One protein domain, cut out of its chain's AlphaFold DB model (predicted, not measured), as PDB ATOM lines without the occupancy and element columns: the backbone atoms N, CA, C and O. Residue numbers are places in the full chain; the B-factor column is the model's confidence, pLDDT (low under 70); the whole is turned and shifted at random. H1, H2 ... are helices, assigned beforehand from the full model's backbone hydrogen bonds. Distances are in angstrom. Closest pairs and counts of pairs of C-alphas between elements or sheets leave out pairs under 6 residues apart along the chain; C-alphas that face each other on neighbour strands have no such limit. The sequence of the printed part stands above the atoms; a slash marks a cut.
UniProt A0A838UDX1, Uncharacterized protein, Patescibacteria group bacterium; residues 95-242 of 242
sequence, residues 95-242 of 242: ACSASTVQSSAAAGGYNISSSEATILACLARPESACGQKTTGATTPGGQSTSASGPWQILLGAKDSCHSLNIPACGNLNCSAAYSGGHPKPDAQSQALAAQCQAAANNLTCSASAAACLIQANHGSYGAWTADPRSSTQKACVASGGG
ATOM      1  N   ALA A  95      -4.036  -7.341  50.809       83.38
ATOM      2  CA  ALA A  95      -3.806  -5.895  50.738       83.38
ATOM      3  C   ALA A  95      -4.676  -5.056  51.691       83.38
ATOM      4  O   ALA A  95      -4.399  -3.878  51.874       83.38
ATOM      5  N   CYS A  96      -5.702  -5.644  52.313       85.69
ATOM      6  CA  CYS A  96      -6.517  -4.987  53.339       85.69
ATOM      7  C   CYS A  96      -6.078  -5.320  54.770       85.69
ATOM      8  O   CYS A  96      -6.747  -4.909  55.719       85.69
ATOM      9  N   SER A  97      -4.974  -6.052  54.940       87.19
ATOM     10  CA  SER A  97      -4.343  -6.272  56.239       87.19
ATOM     11  C   SER A  97      -3.199  -5.287  56.451       87.19
ATOM     12  O   SER A  97      -2.187  -5.376  55.760       87.19
ATOM     13  N   ALA A  98      -3.294  -4.408  57.448       84.06
ATOM     14  CA  ALA A  98      -2.216  -3.476  57.779       84.06
ATOM     15  C   ALA A  98      -0.905  -4.216  58.104       84.06
ATOM     16  O   ALA A  98       0.153  -3.844  57.608       84.06
ATOM     17  N   SER A  99      -0.971  -5.321  58.853       83.38
ATOM     18  CA  SER A  99       0.207  -6.139  59.179       83.38
ATOM     19  C   SER A  99       0.847  -6.786  57.946       83.38
ATOM     20  O   SER A  99       2.074  -6.808  57.820       83.38
ATOM     21  N   THR A 100       0.040  -7.287  57.006       87.12
ATOM     22  CA  THR A 100       0.563  -7.868  55.757       87.12
ATOM     23  C   THR A 100       1.143  -6.789  54.853       87.12
ATOM     24  O   THR A 100       2.191  -6.997  54.249       87.12
ATOM     25  N   VAL A 101       0.506  -5.620  54.777       89.31
ATOM     26  CA  VAL A 101       1.005  -4.474  54.006       89.31
ATOM     27  C   VAL A 101       2.335  -3.983  54.575       89.31
ATOM     28  O   VAL A 101       3.292  -3.825  53.821       89.31
ATOM     29  N   GLN A 102       2.430  -3.827  55.899       91.94
ATOM     30  CA  GLN A 102       3.652  -3.395  56.576       91.94
ATOM     31  C   GLN A 102       4.809  -4.373  56.343       91.94
ATOM     32  O   GLN A 102       5.896  -3.960  55.947       91.94
ATOM     33  N   SER A 103       4.572  -5.674  56.530       87.31
ATOM     34  CA  SER A 103       5.593  -6.703  56.285       87.31
ATOM     35  C   SER A 103       5.981  -6.816  54.806       87.31
ATOM     36  O   SER A 103       7.156  -6.994  54.496       87.31
ATOM     37  N   SER A 104       5.027  -6.651  53.886       88.44
ATOM     38  CA  SER A 104       5.285  -6.676  52.439       88.44
ATOM     39  C   SER A 104       6.109  -5.476  51.972       88.44
ATOM     40  O   SER A 104       7.021  -5.650  51.170       88.44
ATOM     41  N   ALA A 105       5.830  -4.274  52.484       93.19
ATOM     42  CA  ALA A 105       6.636  -3.087  52.200       93.19
ATOM     43  C   ALA A 105       8.057  -3.231  52.772       93.19
ATOM     44  O   ALA A 105       9.036  -2.980  52.066       93.19
ATOM     45  N   ALA A 106       8.180  -3.730  54.008       91.56
ATOM     46  CA  ALA A 106       9.473  -3.964  54.650       91.56
ATOM     47  C   ALA A 106      10.327  -4.987  53.882       91.56
ATOM     48  O   ALA A 106      11.522  -4.771  53.693       91.56
ATOM     49  N   ALA A 107       9.716  -6.060  53.364       84.19
ATOM     50  CA  ALA A 107      10.399  -7.045  52.522       84.19
ATOM     51  C   ALA A 107      10.967  -6.440  51.225       84.19
ATOM     52  O   ALA A 107      11.968  -6.929  50.706       84.19
ATOM     53  N   GLY A 108      10.361  -5.365  50.713       84.31
ATOM     54  CA  GLY A 108      10.880  -4.606  49.576       84.31
ATOM     55  C   GLY A 108      11.797  -3.436  49.937       84.31
ATOM     56  O   GLY A 108      12.165  -2.667  49.050       84.31
ATOM     57  N   GLY A 109      12.171  -3.295  51.213       87.38
ATOM     58  CA  GLY A 109      13.097  -2.269  51.697       87.38
ATOM     59  C   GLY A 109      12.444  -0.955  52.132       87.38
ATOM     60  O   GLY A 109      13.160   0.008  52.396       87.38
ATOM     61  N   TYR A 110      11.113  -0.899  52.238       92.12
ATOM     62  CA  TYR A 110      10.385   0.290  52.674       92.12
ATOM     63  C   TYR A 110       9.833   0.106  54.085       92.12
ATOM     64  O   TYR A 110       8.890  -0.651  54.314       92.12
ATOM     65  N   ASN A 111      10.394   0.845  55.039       90.00
ATOM     66  CA  ASN A 111       9.844   0.915  56.385       90.00
ATOM     67  C   ASN A 111       8.707   1.935  56.407       90.00
ATOM     68  O   ASN A 111       8.944   3.128  56.225       90.00
ATOM     69  N   ILE A 112       7.491   1.447  56.633       86.56
ATOM     70  CA  ILE A 112       6.307   2.271  56.869       86.56
ATOM     71  C   ILE A 112       5.816   2.072  58.301       86.56
ATOM     72  O   ILE A 112       5.944   0.984  58.884       86.56
ATOM     73  N   SER A 113       5.259   3.126  58.882       86.06
ATOM     74  CA  SER A 113       4.654   3.083  60.203       86.06
ATOM     75  C   SER A 113       3.385   2.224  60.193       86.06
ATOM     76  O   SER A 113       2.777   1.943  59.154       86.06
ATOM     77  N   SER A 114       2.937   1.814  61.379       82.25
ATOM     78  CA  SER A 114       1.667   1.096  61.505       82.25
ATOM     79  C   SER A 114       0.470   1.957  61.078       82.25
ATOM     80  O   SER A 114      -0.501   1.414  60.546       82.25
ATOM     81  N   SER A 115       0.537   3.286  61.244       82.50
ATOM     82  CA  SER A 115      -0.506   4.195  60.755       82.50
ATOM     83  C   SER A 115      -0.520   4.240  59.228       82.50
ATOM     84  O   SER A 115      -1.576   4.049  58.627       82.50
ATOM     85  N   GLU A 116       0.646   4.351  58.588       87.31
ATOM     86  CA  GLU A 116       0.767   4.345  57.129       87.31
ATOM     87  C   GLU A 116       0.269   3.032  56.518       87.31
ATOM     88  O   GLU A 116      -0.478   3.038  55.536       87.31
ATOM     89  N   ALA A 117       0.619   1.900  57.133       87.50
ATOM     90  CA  ALA A 117       0.147   0.588  56.712       87.50
ATOM     91  C   ALA A 117      -1.376   0.439  56.860       87.50
ATOM     92  O   ALA A 117      -2.022  -0.184  56.016       87.50
ATOM     93  N   THR A 118      -1.967   1.034  57.899       83.88
ATOM     94  CA  THR A 118      -3.421   1.016  58.102       83.88
ATOM     95  C   THR A 118      -4.141   1.892  57.079       83.88
ATOM     96  O   THR A 118      -5.170   1.481  56.536       83.88
ATOM     97  N   ILE A 119      -3.575   3.053  56.739       85.75
ATOM     98  CA  ILE A 119      -4.099   3.907  55.667       85.75
ATOM     99  C   ILE A 119      -4.039   3.165  54.329       85.75
ATOM    100  O   ILE A 119      -5.052   3.087  53.636       85.75
ATOM    101  N   LEU A 120      -2.902   2.552  53.986       91.06
ATOM    102  CA  LEU A 120      -2.766   1.754  52.764       91.06
ATOM    103  C   LEU A 120      -3.758   0.586  52.721       91.06
ATOM    104  O   LEU A 120      -4.385   0.357  51.686       91.06
ATOM    105  N   ALA A 121      -3.958  -0.120  53.834       87.81
ATOM    106  CA  ALA A 121      -4.949  -1.187  53.922       87.81
ATOM    107  C   ALA A 121      -6.387  -0.682  53.700       87.81
ATOM    108  O   ALA A 121      -7.200  -1.359  53.067       87.81
ATOM    109  N   CYS A 122      -6.706   0.522  54.182       85.25
ATOM    110  CA  CYS A 122      -7.988   1.169  53.919       85.25
ATOM    111  C   CYS A 122      -8.129   1.560  52.440       85.25
ATOM    112  O   CYS A 122      -9.163   1.273  51.837       85.25
ATOM    113  N   LEU A 123      -7.081   2.138  51.837       88.12
ATOM    114  CA  LEU A 123      -7.055   2.543  50.427       88.12
ATOM    115  C   LEU A 123      -7.248   1.358  49.474       88.12
ATOM    116  O   LEU A 123      -7.972   1.479  48.493       88.12
ATOM    117  N   ALA A 124      -6.706   0.179  49.784       87.88
ATOM    118  CA  ALA A 124      -6.855  -0.998  48.925       87.88
ATOM    119  C   ALA A 124      -8.325  -1.418  48.688       87.88
ATOM    120  O   ALA A 124      -8.630  -2.109  47.713       87.88
ATOM    121  N   ARG A 125      -9.263  -1.009  49.555       84.81
ATOM    122  CA  ARG A 125     -10.693  -1.337  49.427       84.81
ATOM    123  C   ARG A 125     -11.354  -0.650  48.229       84.81
ATOM    124  O   ARG A 125     -11.823  -1.379  47.356       84.81
ATOM    125  N   PRO A 126     -11.425   0.694  48.157       84.06
ATOM    126  CA  PRO A 126     -11.987   1.366  46.992       84.06
ATOM    127  C   PRO A 126     -11.136   1.174  45.734       84.06
ATOM    128  O   PRO A 126     -11.704   1.138  44.648       84.06
ATOM    129  N   GLU A 127      -9.814   1.013  45.863       86.38
ATOM    130  CA  GLU A 127      -8.926   0.900  44.698       86.38
ATOM    131  C   GLU A 127      -9.059  -0.442  43.969       86.38
ATOM    132  O   GLU A 127      -9.046  -0.507  42.740       86.38
ATOM    133  N   SER A 128      -9.185  -1.548  44.703       85.44
ATOM    134  CA  SER A 128      -9.101  -2.876  44.085       85.44
ATOM    135  C   SER A 128      -9.936  -3.950  44.765       85.44
ATOM    136  O   SER A 128      -9.762  -5.136  44.476       85.44
ATOM    137  N   ALA A 129     -10.813  -3.574  45.699       84.25
ATOM    138  CA  ALA A 129     -11.473  -4.521  46.588       84.25
ATOM    139  C   ALA A 129     -10.459  -5.478  47.244       84.25
ATOM    140  O   ALA A 129     -10.611  -6.695  47.182       84.25
ATOM    141  N   CYS A 130      -9.400  -4.926  47.847       81.56
ATOM    142  CA  CYS A 130      -8.351  -5.687  48.534       81.56
ATOM    143  C   CYS A 130      -7.507  -6.592  47.615       81.56
ATOM    144  O   CYS A 130      -7.046  -7.650  48.042       81.56
ATOM    145  N   GLY A 131      -7.297  -6.194  46.359       80.06
ATOM    146  CA  GLY A 131      -6.524  -6.958  45.377       80.06
ATOM    147  C   GLY A 131      -7.339  -7.973  44.571       80.06
ATOM    148  O   GLY A 131      -6.754  -8.796  43.877       80.06
ATOM    149  N   GLN A 132      -8.672  -7.926  44.636       78.31
ATOM    150  CA  GLN A 132      -9.550  -8.774  43.816       78.31
ATOM    151  C   GLN A 132      -9.810  -8.184  42.420       78.31
ATOM    152  O   GLN A 132     -10.174  -8.899  41.491       78.31
ATOM    153  N   LYS A 133      -9.635  -6.868  42.265       82.31
ATOM    154  CA  LYS A 133      -9.827  -6.116  41.020       82.31
ATOM    155  C   LYS A 133      -8.613  -5.232  40.768       82.31
ATOM    156  O   LYS A 133      -8.607  -4.059  41.119       82.31
ATOM    157  N   THR A 134      -7.562  -5.810  40.202       83.69
ATOM    158  CA  THR A 134      -6.246  -5.161  40.097       83.69
ATOM    159  C   THR A 134      -5.928  -4.593  38.716       83.69
ATOM    160  O   THR A 134      -4.800  -4.172  38.462       83.69
ATOM    161  N   THR A 135      -6.888  -4.589  37.798       81.94
ATOM    162  CA  THR A 135      -6.757  -4.010  36.457       81.94
ATOM    163  C   THR A 135      -8.089  -3.404  36.019       81.94
ATOM    164  O   THR A 135      -9.122  -3.604  36.662       81.94
ATOM    165  N   GLY A 136      -8.067  -2.665  34.908       71.62
ATOM    166  CA  GLY A 136      -9.286  -2.169  34.265       71.62
ATOM    167  C   GLY A 136      -9.852  -0.888  34.874       71.62
ATOM    168  O   GLY A 136     -11.003  -0.555  34.602       71.62
ATOM    169  N   ALA A 137      -9.070  -0.157  35.670       77.56
ATOM    170  CA  ALA A 137      -9.478   1.157  36.143       77.56
ATOM    171  C   ALA A 137      -9.623   2.141  34.972       77.56
ATOM    172  O   ALA A 137      -8.799   2.178  34.046       77.56
ATOM    173  N   THR A 138     -10.667   2.960  35.031       76.50
ATOM    174  CA  THR A 138     -10.999   3.958  34.016       76.50
ATOM    175  C   THR A 138     -11.065   5.358  34.616       76.50
ATOM    176  O   THR A 138     -11.374   5.560  35.790       76.50
ATOM    177  N   THR A 139     -10.766   6.355  33.789       73.38
ATOM    178  CA  THR A 139     -11.004   7.766  34.099       73.38
ATOM    179  C   THR A 139     -12.516   8.050  34.161       73.38
ATOM    180  O   THR A 139     -13.314   7.260  33.652       73.38
ATOM    181  N   PRO A 140     -12.956   9.200  34.715       69.81
ATOM    182  CA  PRO A 140     -14.367   9.606  34.672       69.81
ATOM    183  C   PRO A 140     -14.958   9.638  33.259       69.81
ATOM    184  O   PRO A 140     -16.149   9.407  33.092       69.81
ATOM    185  N   GLY A 141     -14.128   9.916  32.248       71.00
ATOM    186  CA  GLY A 141     -14.521   9.900  30.839       71.00
ATOM    187  C   GLY A 141     -14.556   8.502  30.214       71.00
ATOM    188  O   GLY A 141     -14.673   8.395  28.998       71.00
ATOM    189  N   GLY A 142     -14.392   7.437  31.005       76.88
ATOM    190  CA  GLY A 142     -14.388   6.049  30.540       76.88
ATOM    191  C   GLY A 142     -13.097   5.612  29.841       76.88
ATOM    192  O   GLY A 142     -13.017   4.480  29.371       76.88
ATOM    193  N   GLN A 143     -12.076   6.471  29.775       79.31
ATOM    194  CA  GLN A 143     -10.792   6.120  29.164       79.31
ATOM    195  C   GLN A 143     -10.046   5.144  30.071       79.31
ATOM    196  O   GLN A 143     -10.018   5.340  31.287       79.31
ATOM    197  N   SER A 144      -9.435   4.103  29.507       80.88
ATOM    198  CA  SER A 144      -8.637   3.177  30.311       80.88
ATOM    199  C   SER A 144      -7.423   3.880  30.906       80.88
ATOM    200  O   SER A 144      -6.886   4.838  30.353       80.88
ATOM    201  N   THR A 145      -6.984   3.378  32.049       88.38
ATOM    202  CA  THR A 145      -5.774   3.841  32.716       88.38
ATOM    203  C   THR A 145      -4.757   2.710  32.766       88.38
ATOM    204  O   THR A 145      -5.100   1.532  32.653       88.38
ATOM    205  N   SER A 146      -3.496   3.068  32.997       92.50
ATOM    206  CA  SER A 146      -2.439   2.098  33.280       92.50
ATOM    207  C   SER A 146      -2.439   1.655  34.747       92.50
ATOM    208  O   SER A 146      -1.436   1.114  35.204       92.50
ATOM    209  N   ALA A 147      -3.485   1.979  35.511       92.62
ATOM    210  CA  ALA A 147      -3.535   1.697  36.934       92.62
ATOM    211  C   ALA A 147      -3.632   0.185  37.168       92.62
ATOM    212  O   ALA A 147      -4.400  -0.512  36.490       92.62
ATOM    213  N   SER A 148      -2.809  -0.336  38.079       92.75
ATOM    214  CA  SER A 148      -2.803  -1.766  38.373       92.75
ATOM    215  C   SER A 148      -2.379  -2.102  39.802       92.75
ATOM    216  O   SER A 148      -1.751  -1.303  40.498       92.75
ATOM    217  N   GLY A 149      -2.715  -3.313  40.240       91.25
ATOM    218  CA  GLY A 149      -2.403  -3.825  41.566       91.25
ATOM    219  C   GLY A 149      -3.407  -3.406  42.641       91.25
ATOM    220  O   GLY A 149      -4.383  -2.705  42.358       91.25
ATOM    221  N   PRO A 150      -3.180  -3.825  43.899       89.38
ATOM    222  CA  PRO A 150      -4.084  -3.515  44.998       89.38
ATOM    223  C   PRO A 150      -4.314  -2.022  45.278       89.38
ATOM    224  O   PRO A 150      -5.367  -1.656  45.798       89.38
ATOM    225  N   TRP A 151      -3.357  -1.169  44.912       94.50
ATOM    226  CA  TRP A 151      -3.429   0.285  45.086       94.50
ATOM    227  C   TRP A 151      -3.569   1.059  43.773       94.50
ATOM    228  O   TRP A 151      -3.397   2.273  43.790       94.50
ATOM    229  N   GLN A 152      -3.857   0.379  42.654       93.75
ATOM    230  CA  GLN A 152      -4.054   1.017  41.343       93.75
ATOM    231  C   GLN A 152      -2.904   1.974  40.969       93.75
ATOM    232  O   GLN A 152      -3.102   3.134  40.612       93.75
ATOM    233  N   ILE A 153      -1.666   1.482  41.042       95.12
ATOM    234  CA  ILE A 153      -0.460   2.252  40.717       95.12
ATOM    235  C   ILE A 153      -0.451   2.587  39.221       95.12
ATOM    236  O   ILE A 153      -0.561   1.691  38.383       95.12
ATOM    237  N   LEU A 154      -0.306   3.868  38.872       94.12
ATOM    238  CA  LEU A 154      -0.315   4.364  37.489       94.12
ATOM    239  C   LEU A 154       0.978   4.024  36.725       94.12
ATOM    240  O   LEU A 154       1.850   4.868  36.560       94.12
ATOM    241  N   LEU A 155       1.062   2.814  36.171       95.12
ATOM    242  CA  LEU A 155       2.277   2.268  35.539       95.12
ATOM    243  C   LEU A 155       2.905   3.113  34.411       95.12
ATOM    244  O   LEU A 155       4.090   2.967  34.121       95.12
ATOM    245  N   GLY A 156       2.130   3.978  33.753       93.62
ATOM    246  CA  GLY A 156       2.597   4.855  32.681       93.62
ATOM    247  C   GLY A 156       3.223   6.178  33.135       93.62
ATOM    248  O   GLY A 156       3.684   6.937  32.280       93.62
ATOM    249  N   ALA A 157       3.226   6.495  34.434       93.50
ATOM    250  CA  ALA A 157       3.847   7.720  34.936       93.50
ATOM    251  C   ALA A 157       5.385   7.614  34.963       93.50
ATOM    252  O   ALA A 157       5.953   6.537  35.126       93.50
ATOM    253  N   LYS A 158       6.066   8.749  34.756       92.69
ATOM    254  CA  LYS A 158       7.521   8.836  34.512       92.69
ATOM    255  C   LYS A 158       8.353   9.044  35.785       92.69
ATOM    256  O   LYS A 158       9.332   9.785  35.766       92.69
ATOM    257  N   ASP A 159       7.972   8.410  36.880       94.50
ATOM    258  CA  ASP A 159       8.752   8.384  38.119       94.50
ATOM    259  C   ASP A 159       9.030   6.945  38.549       94.50
ATOM    260  O   ASP A 159       8.385   6.001  38.089       94.50
ATOM    261  N   SER A 160      10.025   6.768  39.415       94.81
ATOM    262  CA  SER A 160      10.508   5.442  39.800       94.81
ATOM    263  C   SER A 160       9.457   4.606  40.526       94.81
ATOM    264  O   SER A 160       9.399   3.398  40.308       94.81
ATOM    265  N   CYS A 161       8.614   5.226  41.355       95.88
ATOM    266  CA  CYS A 161       7.624   4.511  42.150       95.88
ATOM    267  C   CYS A 161       6.471   4.005  41.272       95.88
ATOM    268  O   CYS A 161       6.140   2.822  41.312       95.88
ATOM    269  N   HIS A 162       5.897   4.872  40.434       95.69
ATOM    270  CA  HIS A 162       4.825   4.485  39.519       95.69
ATOM    271  C   HIS A 162       5.306   3.556  38.405       95.69
ATOM    272  O   HIS A 162       4.617   2.601  38.053       95.69
ATOM    273  N   SER A 163       6.506   3.797  37.870       95.00
ATOM    274  CA  SER A 163       7.087   2.985  36.801       95.00
ATOM    275  C   SER A 163       7.629   1.631  37.293       95.00
ATOM    276  O   SER A 163       8.241   0.911  36.501       95.00
ATOM    277  N   LEU A 164       7.435   1.296  38.577       96.06
ATOM    278  CA  LEU A 164       7.966   0.104  39.252       96.06
ATOM    279  C   LEU A 164       9.484  -0.071  39.078       96.06
ATOM    280  O   LEU A 164      10.011  -1.187  39.113       96.06
ATOM    281  N   ASN A 165      10.196   1.049  38.939       96.56
ATOM    282  CA  ASN A 165      11.650   1.088  38.872       96.56
ATOM    283  C   ASN A 165      12.236   1.090  40.285       96.56
ATOM    284  O   ASN A 165      12.902   2.034  40.711       96.56
ATOM    285  N   ILE A 166      11.897   0.045  41.035       93.94
ATOM    286  CA  ILE A 166      12.364  -0.189  42.397       93.94
ATOM    287  C   ILE A 166      12.835  -1.645  42.527       93.94
ATOM    288  O   ILE A 166      12.271  -2.529  41.866       93.94
ATOM    289  N   PRO A 167      13.823  -1.941  43.393       89.81
ATOM    290  CA  PRO A 167      14.407  -3.281  43.491       89.81
ATOM    291  C   PRO A 167      13.389  -4.380  43.809       89.81
ATOM    292  O   PRO A 167      13.435  -5.447  43.204       89.81
ATOM    293  N   ALA A 168      12.415  -4.092  44.679       88.38
ATOM    294  CA  ALA A 168      11.340  -5.017  45.052       88.38
ATOM    295  C   ALA A 168      10.475  -5.487  43.865       88.38
ATOM    296  O   ALA A 168       9.802  -6.511  43.952       88.38
ATOM    297  N   CYS A 169      10.490  -4.735  42.765       90.31
ATOM    298  CA  CYS A 169       9.746  -5.021  41.543       90.31
ATOM    299  C   CYS A 169      10.640  -5.520  40.398       90.31
ATOM    300  O   CYS A 169      10.132  -5.780  39.312       90.31
ATOM    301  N   GLY A 170      11.957  -5.637  40.612       89.00
ATOM    302  CA  GLY A 170      12.921  -5.996  39.569       89.00
ATOM    303  C   GLY A 170      13.436  -4.820  38.734       89.00
ATOM    304  O   GLY A 170      13.986  -5.054  37.663       89.00
ATOM    305  N   ASN A 171      13.292  -3.574  39.213       91.44
ATOM    306  CA  ASN A 171      13.719  -2.352  38.509       91.44
ATOM    307  C   ASN A 171      13.111  -2.230  37.099       91.44
ATOM    308  O   ASN A 171      13.812  -2.037  36.103       91.44
ATOM    309  N   LEU A 172      11.789  -2.389  37.007       93.69
ATOM    310  CA  LEU A 172      11.070  -2.293  35.740       93.69
ATOM    311  C   LEU A 172      11.009  -0.844  35.246       93.69
ATOM    312  O   LEU A 172      11.120   0.107  36.010       93.69
ATOM    313  N   ASN A 173      10.778  -0.665  33.947       94.56
ATOM    314  CA  ASN A 173      10.540   0.648  33.346       94.56
ATOM    315  C   ASN A 173       9.153   0.698  32.698       94.56
ATOM    316  O   ASN A 173       9.015   0.840  31.482       94.56
ATOM    317  N   CYS A 174       8.112   0.539  33.512       95.88
ATOM    318  CA  CYS A 174       6.735   0.484  33.035       95.88
ATOM    319  C   CYS A 174       6.315   1.724  32.242       95.88
ATOM    320  O   CYS A 174       5.595   1.588  31.255       95.88
ATOM    321  N   SER A 175       6.851   2.905  32.555       96.06
ATOM    322  CA  SER A 175       6.567   4.132  31.804       96.06
ATOM    323  C   SER A 175       6.895   4.019  30.306       96.06
ATOM    324  O   SER A 175       6.231   4.632  29.471       96.06
ATOM    325  N   ALA A 176       7.876   3.185  29.938       95.94
ATOM    326  CA  ALA A 176       8.237   2.945  28.546       95.94
ATOM    327  C   ALA A 176       7.198   2.103  27.792       95.94
ATOM    328  O   ALA A 176       7.085   2.255  26.573       95.94
ATOM    329  N   ALA A 177       6.427   1.265  28.490       94.31
ATOM    330  CA  ALA A 177       5.422   0.388  27.895       94.31
ATOM    331  C   ALA A 177       4.085   1.083  27.611       94.31
ATOM    332  O   ALA A 177       3.335   0.615  26.757       94.31
ATOM    333  N   TYR A 178       3.774   2.187  28.297       93.56
ATOM    334  CA  TYR A 178       2.468   2.844  28.208       93.56
ATOM    335  C   TYR A 178       2.520   4.186  27.460       93.56
ATOM    336  O   TYR A 178       3.525   4.896  27.446       93.56
ATOM    337  N   SER A 179       1.402   4.548  26.831       90.69
ATOM    338  CA  SER A 179       1.125   5.867  26.262       90.69
ATOM    339  C   SER A 179      -0.367   6.163  26.404       90.69
ATOM    340  O   SER A 179      -1.200   5.351  26.008       90.69
ATOM    341  N   GLY A 180      -0.720   7.306  26.996       84.62
ATOM    342  CA  GLY A 180      -2.124   7.698  27.182       84.62
ATOM    343  C   GLY A 180      -2.953   6.706  28.010       84.62
ATOM    344  O   GLY A 180      -4.140   6.565  27.756       84.62
ATOM    345  N   GLY A 181      -2.335   5.986  28.954       85.06
ATOM    346  CA  GLY A 181      -3.013   4.984  29.789       85.06
ATOM    347  C   GLY A 181      -3.099   3.580  29.182       85.06
ATOM    348  O   GLY A 181      -3.521   2.654  29.868       85.06
ATOM    349  N   HIS A 182      -2.636   3.385  27.946       88.56
ATOM    350  CA  HIS A 182      -2.682   2.098  27.250       88.56
ATOM    351  C   HIS A 182      -1.277   1.564  26.963       88.56
ATOM    352  O   HIS A 182      -0.374   2.367  26.711       88.56
ATOM    353  N   PRO A 183      -1.063   0.235  26.966       91.00
ATOM    354  CA  PRO A 183       0.152  -0.341  26.409       91.00
ATOM    355  C   PRO A 183       0.326   0.110  24.957       91.00
ATOM    356  O   PRO A 183      -0.640   0.133  24.189       91.00
ATOM    357  N   LYS A 184       1.547   0.469  24.566       93.25
ATOM    358  CA  LYS A 184       1.854   0.772  23.165       93.25
ATOM    359  C   LYS A 184       1.633  -0.488  22.312       93.25
ATOM    360  O   LYS A 184       1.789  -1.603  22.811       93.25
ATOM    361  N   PRO A 185       1.251  -0.332  21.034       93.62
ATOM    362  CA  PRO A 185       0.814  -1.455  20.207       93.62
ATOM    363  C   PRO A 185       1.950  -2.390  19.763       93.62
ATOM    364  O   PRO A 185       1.668  -3.432  19.179       93.62
ATOM    365  N   ASP A 186       3.216  -2.048  20.011       95.50
ATOM    366  CA  ASP A 186       4.349  -2.899  19.659       95.50
ATOM    367  C   ASP A 186       4.528  -4.071  20.642       95.50
ATOM    368  O   ASP A 186       4.260  -3.966  21.841       95.50
ATOM    369  N   ALA A 187       5.008  -5.206  20.126       94.75
ATOM    370  CA  ALA A 187       5.121  -6.450  20.890       94.75
ATOM    371  C   ALA A 187       6.019  -6.321  22.134       94.75
ATOM    372  O   ALA A 187       5.738  -6.931  23.166       94.75
ATOM    373  N   GLN A 188       7.079  -5.509  22.058       94.69
ATOM    374  CA  GLN A 188       7.989  -5.287  23.179       94.69
ATOM    375  C   GLN A 188       7.290  -4.536  24.316       94.69
ATOM    376  O   GLN A 188       7.364  -4.957  25.471       94.69
ATOM    377  N   SER A 189       6.574  -3.458  23.999       94.19
ATOM    378  CA  SER A 189       5.800  -2.700  24.979       94.19
ATOM    379  C   SER A 189       4.656  -3.518  25.570       94.19
ATOM    380  O   SER A 189       4.405  -3.415  26.766       94.19
ATOM    381  N   GLN A 190       3.998  -4.378  24.788       92.25
ATOM    382  CA  GLN A 190       2.980  -5.292  25.319       92.25
ATOM    383  C   GLN A 190       3.573  -6.310  26.302       92.25
ATOM    384  O   GLN A 190       3.012  -6.524  27.378       92.25
ATOM    385  N   ALA A 191       4.726  -6.899  25.972       92.31
ATOM    386  CA  ALA A 191       5.422  -7.822  26.865       92.31
ATOM    387  C   ALA A 191       5.858  -7.132  28.169       92.31
ATOM    388  O   ALA A 191       5.661  -7.680  29.254       92.31
ATOM    389  N   LEU A 192       6.393  -5.910  28.079       93.56
ATOM    390  CA  LEU A 192       6.774  -5.124  29.252       93.56
ATOM    391  C   LEU A 192       5.551  -4.704  30.083       93.56
ATOM    392  O   LEU A 192       5.592  -4.796  31.306       93.56
ATOM    393  N   ALA A 193       4.442  -4.312  29.451       92.25
ATOM    394  CA  ALA A 193       3.194  -3.999  30.147       92.25
ATOM    395  C   ALA A 193       2.667  -5.201  30.944       92.25
ATOM    396  O   ALA A 193       2.281  -5.045  32.102       92.25
ATOM    397  N   ALA A 194       2.710  -6.408  30.371       89.56
ATOM    398  CA  ALA A 194       2.314  -7.629  31.071       89.56
ATOM    399  C   ALA A 194       3.219  -7.924  32.283       89.56
ATOM    400  O   ALA A 194       2.715  -8.256  33.357       89.56
ATOM    401  N   GLN A 195       4.540  -7.745  32.148       93.19
ATOM    402  CA  GLN A 195       5.481  -7.870  33.271       93.19
ATOM    403  C   GLN A 195       5.178  -6.853  34.376       93.19
ATOM    404  O   GLN A 195       5.128  -7.204  35.552       93.19
ATOM    405  N   CYS A 196       4.910  -5.607  33.995       94.25
ATOM    406  CA  CYS A 196       4.546  -4.539  34.916       94.25
ATOM    407  C   CYS A 196       3.234  -4.803  35.654       94.25
ATOM    408  O   CYS A 196       3.161  -4.581  36.857       94.25
ATOM    409  N   GLN A 197       2.215  -5.326  34.973       91.88
ATOM    410  CA  GLN A 197       0.957  -5.720  35.611       91.88
ATOM    411  C   GLN A 197       1.154  -6.899  36.569       91.88
ATOM    412  O   GLN A 197       0.626  -6.887  37.679       91.88
ATOM    413  N   ALA A 198       1.948  -7.902  36.184       86.62
ATOM    414  CA  ALA A 198       2.281  -9.017  37.066       86.62
ATOM    415  C   ALA A 198       3.029  -8.542  38.324       86.62
ATOM    416  O   ALA A 198       2.690  -8.957  39.433       86.62
ATOM    417  N   ALA A 199       3.987  -7.626  38.167       89.69
ATOM    418  CA  ALA A 199       4.703  -7.012  39.279       89.69
ATOM    419  C   ALA A 199       3.766  -6.172  40.163       89.69
ATOM    420  O   ALA A 199       3.760  -6.345  41.378       89.69
ATOM    421  N   ALA A 200       2.897  -5.346  39.578       90.31
ATOM    422  CA  ALA A 200       1.908  -4.560  40.318       90.31
ATOM    423  C   ALA A 200       0.912  -5.429  41.107       90.31
ATOM    424  O   ALA A 200       0.415  -5.003  42.148       90.31
ATOM    425  N   ASN A 201       0.619  -6.643  40.629       86.38
ATOM    426  CA  ASN A 201      -0.234  -7.618  41.312       86.38
ATOM    427  C   ASN A 201       0.487  -8.372  42.437       86.38
ATOM    428  O   ASN A 201      -0.167  -8.920  43.325       86.38
ATOM    429  N   ASN A 202       1.819  -8.405  42.426       87.75
ATOM    430  CA  ASN A 202       2.593  -8.963  43.522       87.75
ATOM    431  C   ASN A 202       2.522  -8.019  44.730       87.75
ATOM    432  O   ASN A 202       2.907  -6.853  44.647       87.75
ATOM    433  N   LEU A 203       2.046  -8.523  45.871       87.38
ATOM    434  CA  LEU A 203       1.799  -7.693  47.051       87.38
ATOM    435  C   LEU A 203       3.067  -7.007  47.580       87.38
ATOM    436  O   LEU A 203       2.988  -5.859  48.005       87.38
ATOM    437  N   THR A 204       4.228  -7.661  47.516       90.56
ATOM    438  CA  THR A 204       5.515  -7.087  47.934       90.56
ATOM    439  C   THR A 204       5.917  -5.926  47.038       90.56
ATOM    440  O   THR A 204       6.161  -4.829  47.539       90.56
ATOM    441  N   CYS A 205       5.919  -6.123  45.717       93.12
ATOM    442  CA  CYS A 205       6.222  -5.047  44.774       93.12
ATOM    443  C   CYS A 205       5.209  -3.897  44.893       93.12
ATOM    444  O   CYS A 205       5.600  -2.739  45.007       93.12
ATOM    445  N   SER A 206       3.913  -4.207  44.953       95.06
ATOM    446  CA  SER A 206       2.856  -3.197  45.013       95.06
ATOM    447  C   SER A 206       2.869  -2.394  46.316       95.06
ATOM    448  O   SER A 206       2.766  -1.170  46.281       95.06
ATOM    449  N   ALA A 207       3.073  -3.054  47.463       95.62
ATOM    450  CA  ALA A 207       3.186  -2.378  48.756       95.62
ATOM    451  C   ALA A 207       4.438  -1.496  48.803       95.62
ATOM    452  O   ALA A 207       4.390  -0.383  49.317       95.62
ATOM    453  N   SER A 208       5.536  -1.965  48.207       96.38
ATOM    454  CA  SER A 208       6.774  -1.193  48.079       96.38
ATOM    455  C   SER A 208       6.602   0.021  47.172       96.38
ATOM    456  O   SER A 208       7.066   1.104  47.509       96.38
ATOM    457  N   ALA A 209       5.895  -0.119  46.048       97.38
ATOM    458  CA  ALA A 209       5.582   0.995  45.158       97.38
ATOM    459  C   ALA A 209       4.675   2.025  45.847       97.38
ATOM    460  O   ALA A 209       4.941   3.222  45.779       97.38
ATOM    461  N   ALA A 210       3.651   1.573  46.576       97.44
ATOM    462  CA  ALA A 210       2.781   2.454  47.347       97.44
ATOM    463  C   ALA A 210       3.545   3.186  48.468       97.44
ATOM    464  O   ALA A 210       3.393   4.395  48.630       97.44
ATOM    465  N   ALA A 211       4.420   2.486  49.193       97.00
ATOM    466  CA  ALA A 211       5.288   3.085  50.205       97.00
ATOM    467  C   ALA A 211       6.284   4.092  49.599       97.00
ATOM    468  O   ALA A 211       6.450   5.187  50.134       97.00
ATOM    469  N   CYS A 212       6.881   3.763  48.451       97.56
ATOM    470  CA  CYS A 212       7.731   4.666  47.674       97.56
ATOM    471  C   CYS A 212       6.992   5.965  47.339       97.56
ATOM    472  O   CYS A 212       7.534   7.045  47.552       97.56
ATOM    473  N   LEU A 213       5.732   5.878  46.889       97.00
ATOM    474  CA  LEU A 213       4.913   7.055  46.585       97.00
ATOM    475  C   LEU A 213       4.650   7.926  47.811       97.00
ATOM    476  O   LEU A 213       4.704   9.149  47.703       97.00
ATOM    477  N   ILE A 214       4.374   7.324  48.968       95.25
ATOM    478  CA  ILE A 214       4.162   8.070  50.215       95.25
ATOM    479  C   ILE A 214       5.447   8.808  50.603       95.25
ATOM    480  O   ILE A 214       5.420  10.014  50.835       95.25
ATOM    481  N   GLN A 215       6.587   8.113  50.609       94.38
ATOM    482  CA  GLN A 215       7.879   8.703  50.975       94.38
ATOM    483  C   GLN A 215       8.315   9.798  49.992       94.38
ATOM    484  O   GLN A 215       8.727  10.876  50.421       94.38
ATOM    485  N   ALA A 216       8.165   9.561  48.685       92.69
ATOM    486  CA  ALA A 216       8.472  10.537  47.640       92.69
ATOM    487  C   ALA A 216       7.600  11.800  47.738       92.69
ATOM    488  O   ALA A 216       8.046  12.882  47.369       92.69
ATOM    489  N   ASN A 217       6.383  11.677  48.278       89.81
ATOM    490  CA  ASN A 217       5.474  12.793  48.528       89.81
ATOM    491  C   ASN A 217       5.506  13.279  49.989       89.81
ATOM    492  O   ASN A 217       4.532  13.868  50.459       89.81
ATOM    493  N   HIS A 218       6.600  13.042  50.720       88.62
ATOM    494  CA  HIS A 218       6.799  13.513  52.098       88.62
ATOM    495  C   HIS A 218       5.682  13.096  53.075       88.62
ATOM    496  O   HIS A 218       5.243  13.887  53.907       88.62
ATOM    497  N   GLY A 219       5.194  11.857  52.962       85.94
ATOM    498  CA  GLY A 219       4.108  11.324  53.791       85.94
ATOM    499  C   GLY A 219       2.703  11.634  53.263       85.94
ATOM    500  O   GLY A 219       1.713  11.244  53.877       85.94
ATOM    501  N   SER A 220       2.585  12.332  52.128       89.81
ATOM    502  CA  SER A 220       1.293  12.656  51.520       89.81
ATOM    503  C   SER A 220       0.738  11.509  50.673       89.81
ATOM    504  O   SER A 220       1.450  10.831  49.934       89.81
ATOM    505  N   TYR A 221      -0.588  11.366  50.699       92.25
ATOM    506  CA  TYR A 221      -1.354  10.380  49.931       92.25
ATOM    507  C   TYR A 221      -1.942  10.975  48.645       92.25
ATOM    508  O   TYR A 221      -3.015  10.571  48.187       92.25
ATOM    509  N   GLY A 222      -1.270  11.974  48.063       90.75
ATOM    510  CA  GLY A 222      -1.739  12.706  46.881       90.75
ATOM    511  C   GLY A 222      -2.067  11.805  45.686       90.75
ATOM    512  O   GLY A 222      -3.050  12.061  44.995       90.75
ATOM    513  N   ALA A 223      -1.334  10.699  45.514       90.81
ATOM    514  CA  ALA A 223      -1.585   9.711  44.461       90.81
ATOM    515  C   ALA A 223      -3.013   9.126  44.491       90.81
ATOM    516  O   ALA A 223      -3.556   8.797  43.442       90.81
ATOM    517  N   TRP A 224      -3.648   9.067  45.670       91.50
ATOM    518  CA  TRP A 224      -5.012   8.548  45.848       91.50
ATOM    519  C   TRP A 224      -6.045   9.627  46.189       91.50
ATOM    520  O   TRP A 224      -7.244   9.382  46.098       91.50
ATOM    521  N   THR A 225      -5.603  10.819  46.603       91.12
ATOM    522  CA  THR A 225      -6.486  11.867  47.147       91.12
ATOM    523  C   THR A 225      -6.581  13.129  46.291       91.12
ATOM    524  O   THR A 225      -7.438  13.977  46.555       91.12
ATOM    525  N   ALA A 226      -5.754  13.269  45.249       86.38
ATOM    526  CA  ALA A 226      -5.773  14.444  44.377       86.38
ATOM    527  C   ALA A 226      -7.089  14.586  43.588       86.38
ATOM    528  O   ALA A 226      -7.519  15.704  43.308       86.38
ATOM    529  N   ASP A 227      -7.765  13.478  43.262       79.94
ATOM    530  CA  ASP A 227      -9.049  13.527  42.558       79.94
ATOM    531  C   ASP A 227     -10.148  14.109  43.474       79.94
ATOM    532  O   ASP A 227     -10.310  13.660  44.617       79.94
ATOM    533  N   PRO A 228     -10.961  15.077  43.021       76.44
ATOM    534  CA  PRO A 228     -12.088  15.596  43.797       76.44
ATOM    535  C   PRO A 228     -13.060  14.515  44.293       76.44
ATOM    536  O   PRO A 228     -13.600  14.644  45.389       76.44
ATOM    537  N   ARG A 229     -13.230  13.427  43.534       77.38
ATOM    538  CA  ARG A 229     -14.179  12.329  43.785       77.38
ATOM    539  C   ARG A 229     -13.644  11.259  44.739       77.38
ATOM    540  O   ARG A 229     -14.383  10.349  45.098       77.38
ATOM    541  N   SER A 230     -12.391  11.368  45.172       81.88
ATOM    542  CA  SER A 230     -11.723  10.414  46.069       81.88
ATOM    543  C   SER A 230     -12.165  10.538  47.540       81.88
ATOM    544  O   SER A 230     -11.359  10.470  48.467       81.88
ATOM    545  N   SER A 231     -13.456  10.775  47.796       79.69
ATOM    546  CA  SER A 231     -13.982  11.019  49.147       79.69
ATOM    547  C   SER A 231     -13.716   9.848  50.099       79.69
ATOM    548  O   SER A 231     -13.352  10.071  51.253       79.69
ATOM    549  N   THR A 232     -13.810   8.610  49.609       80.81
ATOM    550  CA  THR A 232     -13.491   7.397  50.376       80.81
ATOM    551  C   THR A 232     -12.004   7.321  50.721       80.81
ATOM    552  O   THR A 232     -11.647   7.049  51.865       80.81
ATOM    553  N   GLN A 233     -11.122   7.607  49.764       86.44
ATOM    554  CA  GLN A 233      -9.675   7.610  49.971       86.44
ATOM    555  C   GLN A 233      -9.264   8.713  50.951       86.44
ATOM    556  O   GLN A 233      -8.492   8.471  51.876       86.44
ATOM    557  N   LYS A 234      -9.842   9.911  50.817       85.00
ATOM    558  CA  LYS A 234      -9.645  11.021  51.760       85.00
ATOM    559  C   LYS A 234     -10.075  10.640  53.177       85.00
ATOM    560  O   LYS A 234      -9.371  10.971  54.125       85.00
ATOM    561  N   ALA A 235     -11.176   9.900  53.329       80.50
ATOM    562  CA  ALA A 235     -11.612   9.394  54.630       80.50
ATOM    563  C   ALA A 235     -10.626   8.372  55.233       80.50
ATOM    564  O   ALA A 235     -10.369   8.414  56.436       80.50
ATOM    565  N   CYS A 236     -10.025   7.500  54.415       81.06
ATOM    566  CA  CYS A 236      -8.963   6.589  54.865       81.06
ATOM    567  C   CYS A 236      -7.751   7.346  55.423       81.06
ATOM    568  O   CYS A 236      -7.233   6.995  56.477       81.06
ATOM    569  N   VAL A 237      -7.319   8.409  54.743       83.31
ATOM    570  CA  VAL A 237      -6.168   9.218  55.176       83.31
ATOM    571  C   VAL A 237      -6.493  10.003  56.448       83.31
ATOM    572  O   VAL A 237      -5.715   9.987  57.397       83.31
ATOM    573  N   ALA A 238      -7.670  10.633  56.506       75.69
ATOM    574  CA  ALA A 238      -8.099  11.418  57.663       75.69
ATOM    575  C   ALA A 238      -8.254  10.578  58.943       75.69
ATOM    576  O   ALA A 238      -8.077  11.096  60.039       75.69
ATOM    577  N   SER A 239      -8.578   9.290  58.811       66.19
ATOM    578  CA  SER A 239      -8.771   8.391  59.954       66.19
ATOM    579  C   SER A 239      -7.475   7.758  60.473       66.19
ATOM    580  O   SER A 239      -7.457   7.312  61.617       66.19
ATOM    581  N   GLY A 240      -6.393   7.742  59.682       56.91
ATOM    582  CA  GLY A 240      -5.081   7.215  60.089       56.91
ATOM    583  C   GLY A 240      -4.014   8.256  60.435       56.91
ATOM    584  O   GLY A 240      -2.946   7.872  60.896       56.91
ATOM    585  N   GLY A 241      -4.281   9.549  60.227       46.31
ATOM    586  CA  GLY A 241      -3.362  10.652  60.545       46.31
ATOM    587  C   GLY A 241      -3.481  11.220  61.966       46.31
ATOM    588  O   GLY A 241      -3.178  12.396  62.152       46.31
ATOM    589  N   GLY A 242      -3.988  10.431  62.921       32.50
ATOM    590  CA  GLY A 242      -4.158  10.819  64.330       32.50
ATOM    591  C   GLY A 242      -2.912  10.610  65.178       32.50
ATOM    592  O   GLY A 242      -2.209   9.602  64.943       32.50
TER     593      GLY A 242
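What this domain is: This is residues 95 to 242 of the 242 residues of an uncharacterized protein of Patescibacteria group bacterium (UniProt A0A838UDX1). A cluster of helices fills one end of the model: H1 crosses H5 nearly at a right angle, while H2 and H7 run side by side in opposite ways. H4 makes a right-angled corner with H5 and reaches to the other end, where short H3 packs on it amid long loops. The printed part has 148 residues with seven named helices, H1 to H7 in chain order, and no named strand; the class is all helix, though under half of the residues, 72, are in named elements. The whole is compact, with a radius of gyration of the C-alphas of 14.1 A and spans of 47 by 34 by 27 A.

How they stand to each other: Start at H1, residues 98 to 107, which touches H2, residues 114 to 128, about perpendicular at 78 degrees; their closest C-alphas, of Ala 98 and Thr 118, are 4.7 A apart. H1 also touches H5, residues 203 to 216, about perpendicular at 86 degrees, with the C-alphas of Ser 104 and Thr 204 closest at 4.5 A. H2 touches H7, residues 231 to 240, at a shallow tilt of 16 degrees, opposite ways; look at the C-alphas of Ser 115 and Gly 240, the closest at 5.5 A. Helix packing is mostly crossed, only just: 1 of these 3 pairs is at a shallow tilt. H3, residues 174 to 177, touches H4, residues 187 to 201, closest at the C-alphas of Ala 177 and Ser 189, 4.3 A apart. H4 and H5 only just touch, and only at the corner by their link, with 3 pairs of C-alphas within 8 A, through residues 199 to 200 and 205 to 206. H6, residues 222 to 225, touches H7 only at the corner; the C-alphas of Thr 225 and Lys 234 are closest at 5.7 A. H1 and H4 are apart. Every O i to N i+4 pair is within hydrogen-bond range in H1, H4, H5 and H7, against 9 of 11 in H2; H3 and H6 are too short for such a pair.

Where its parts are: Find C-alpha 98 at (-2.216, -3.476, 57.779), where H1 begins. H2 is 20.9 A long, H4 21.1 A and H5 19.4 A from first to last C-alpha. H4 runs from C-alpha 187 at (5.121, -6.450, 20.890) to C-alpha 201 at (-0.234, -7.618, 41.312). H7 ends at C-alpha 240, (-5.081, 7.215, 60.089).

The domain as a whole: The two C-alphas farthest apart, of Ala 187 and Gly 242, are 47.7 A apart. The printed part has no cut; H2 to H3 is a long link of 45 residues, 129 to 173. Confidence is low, under 70, at residue 140 and residues 239 to 242.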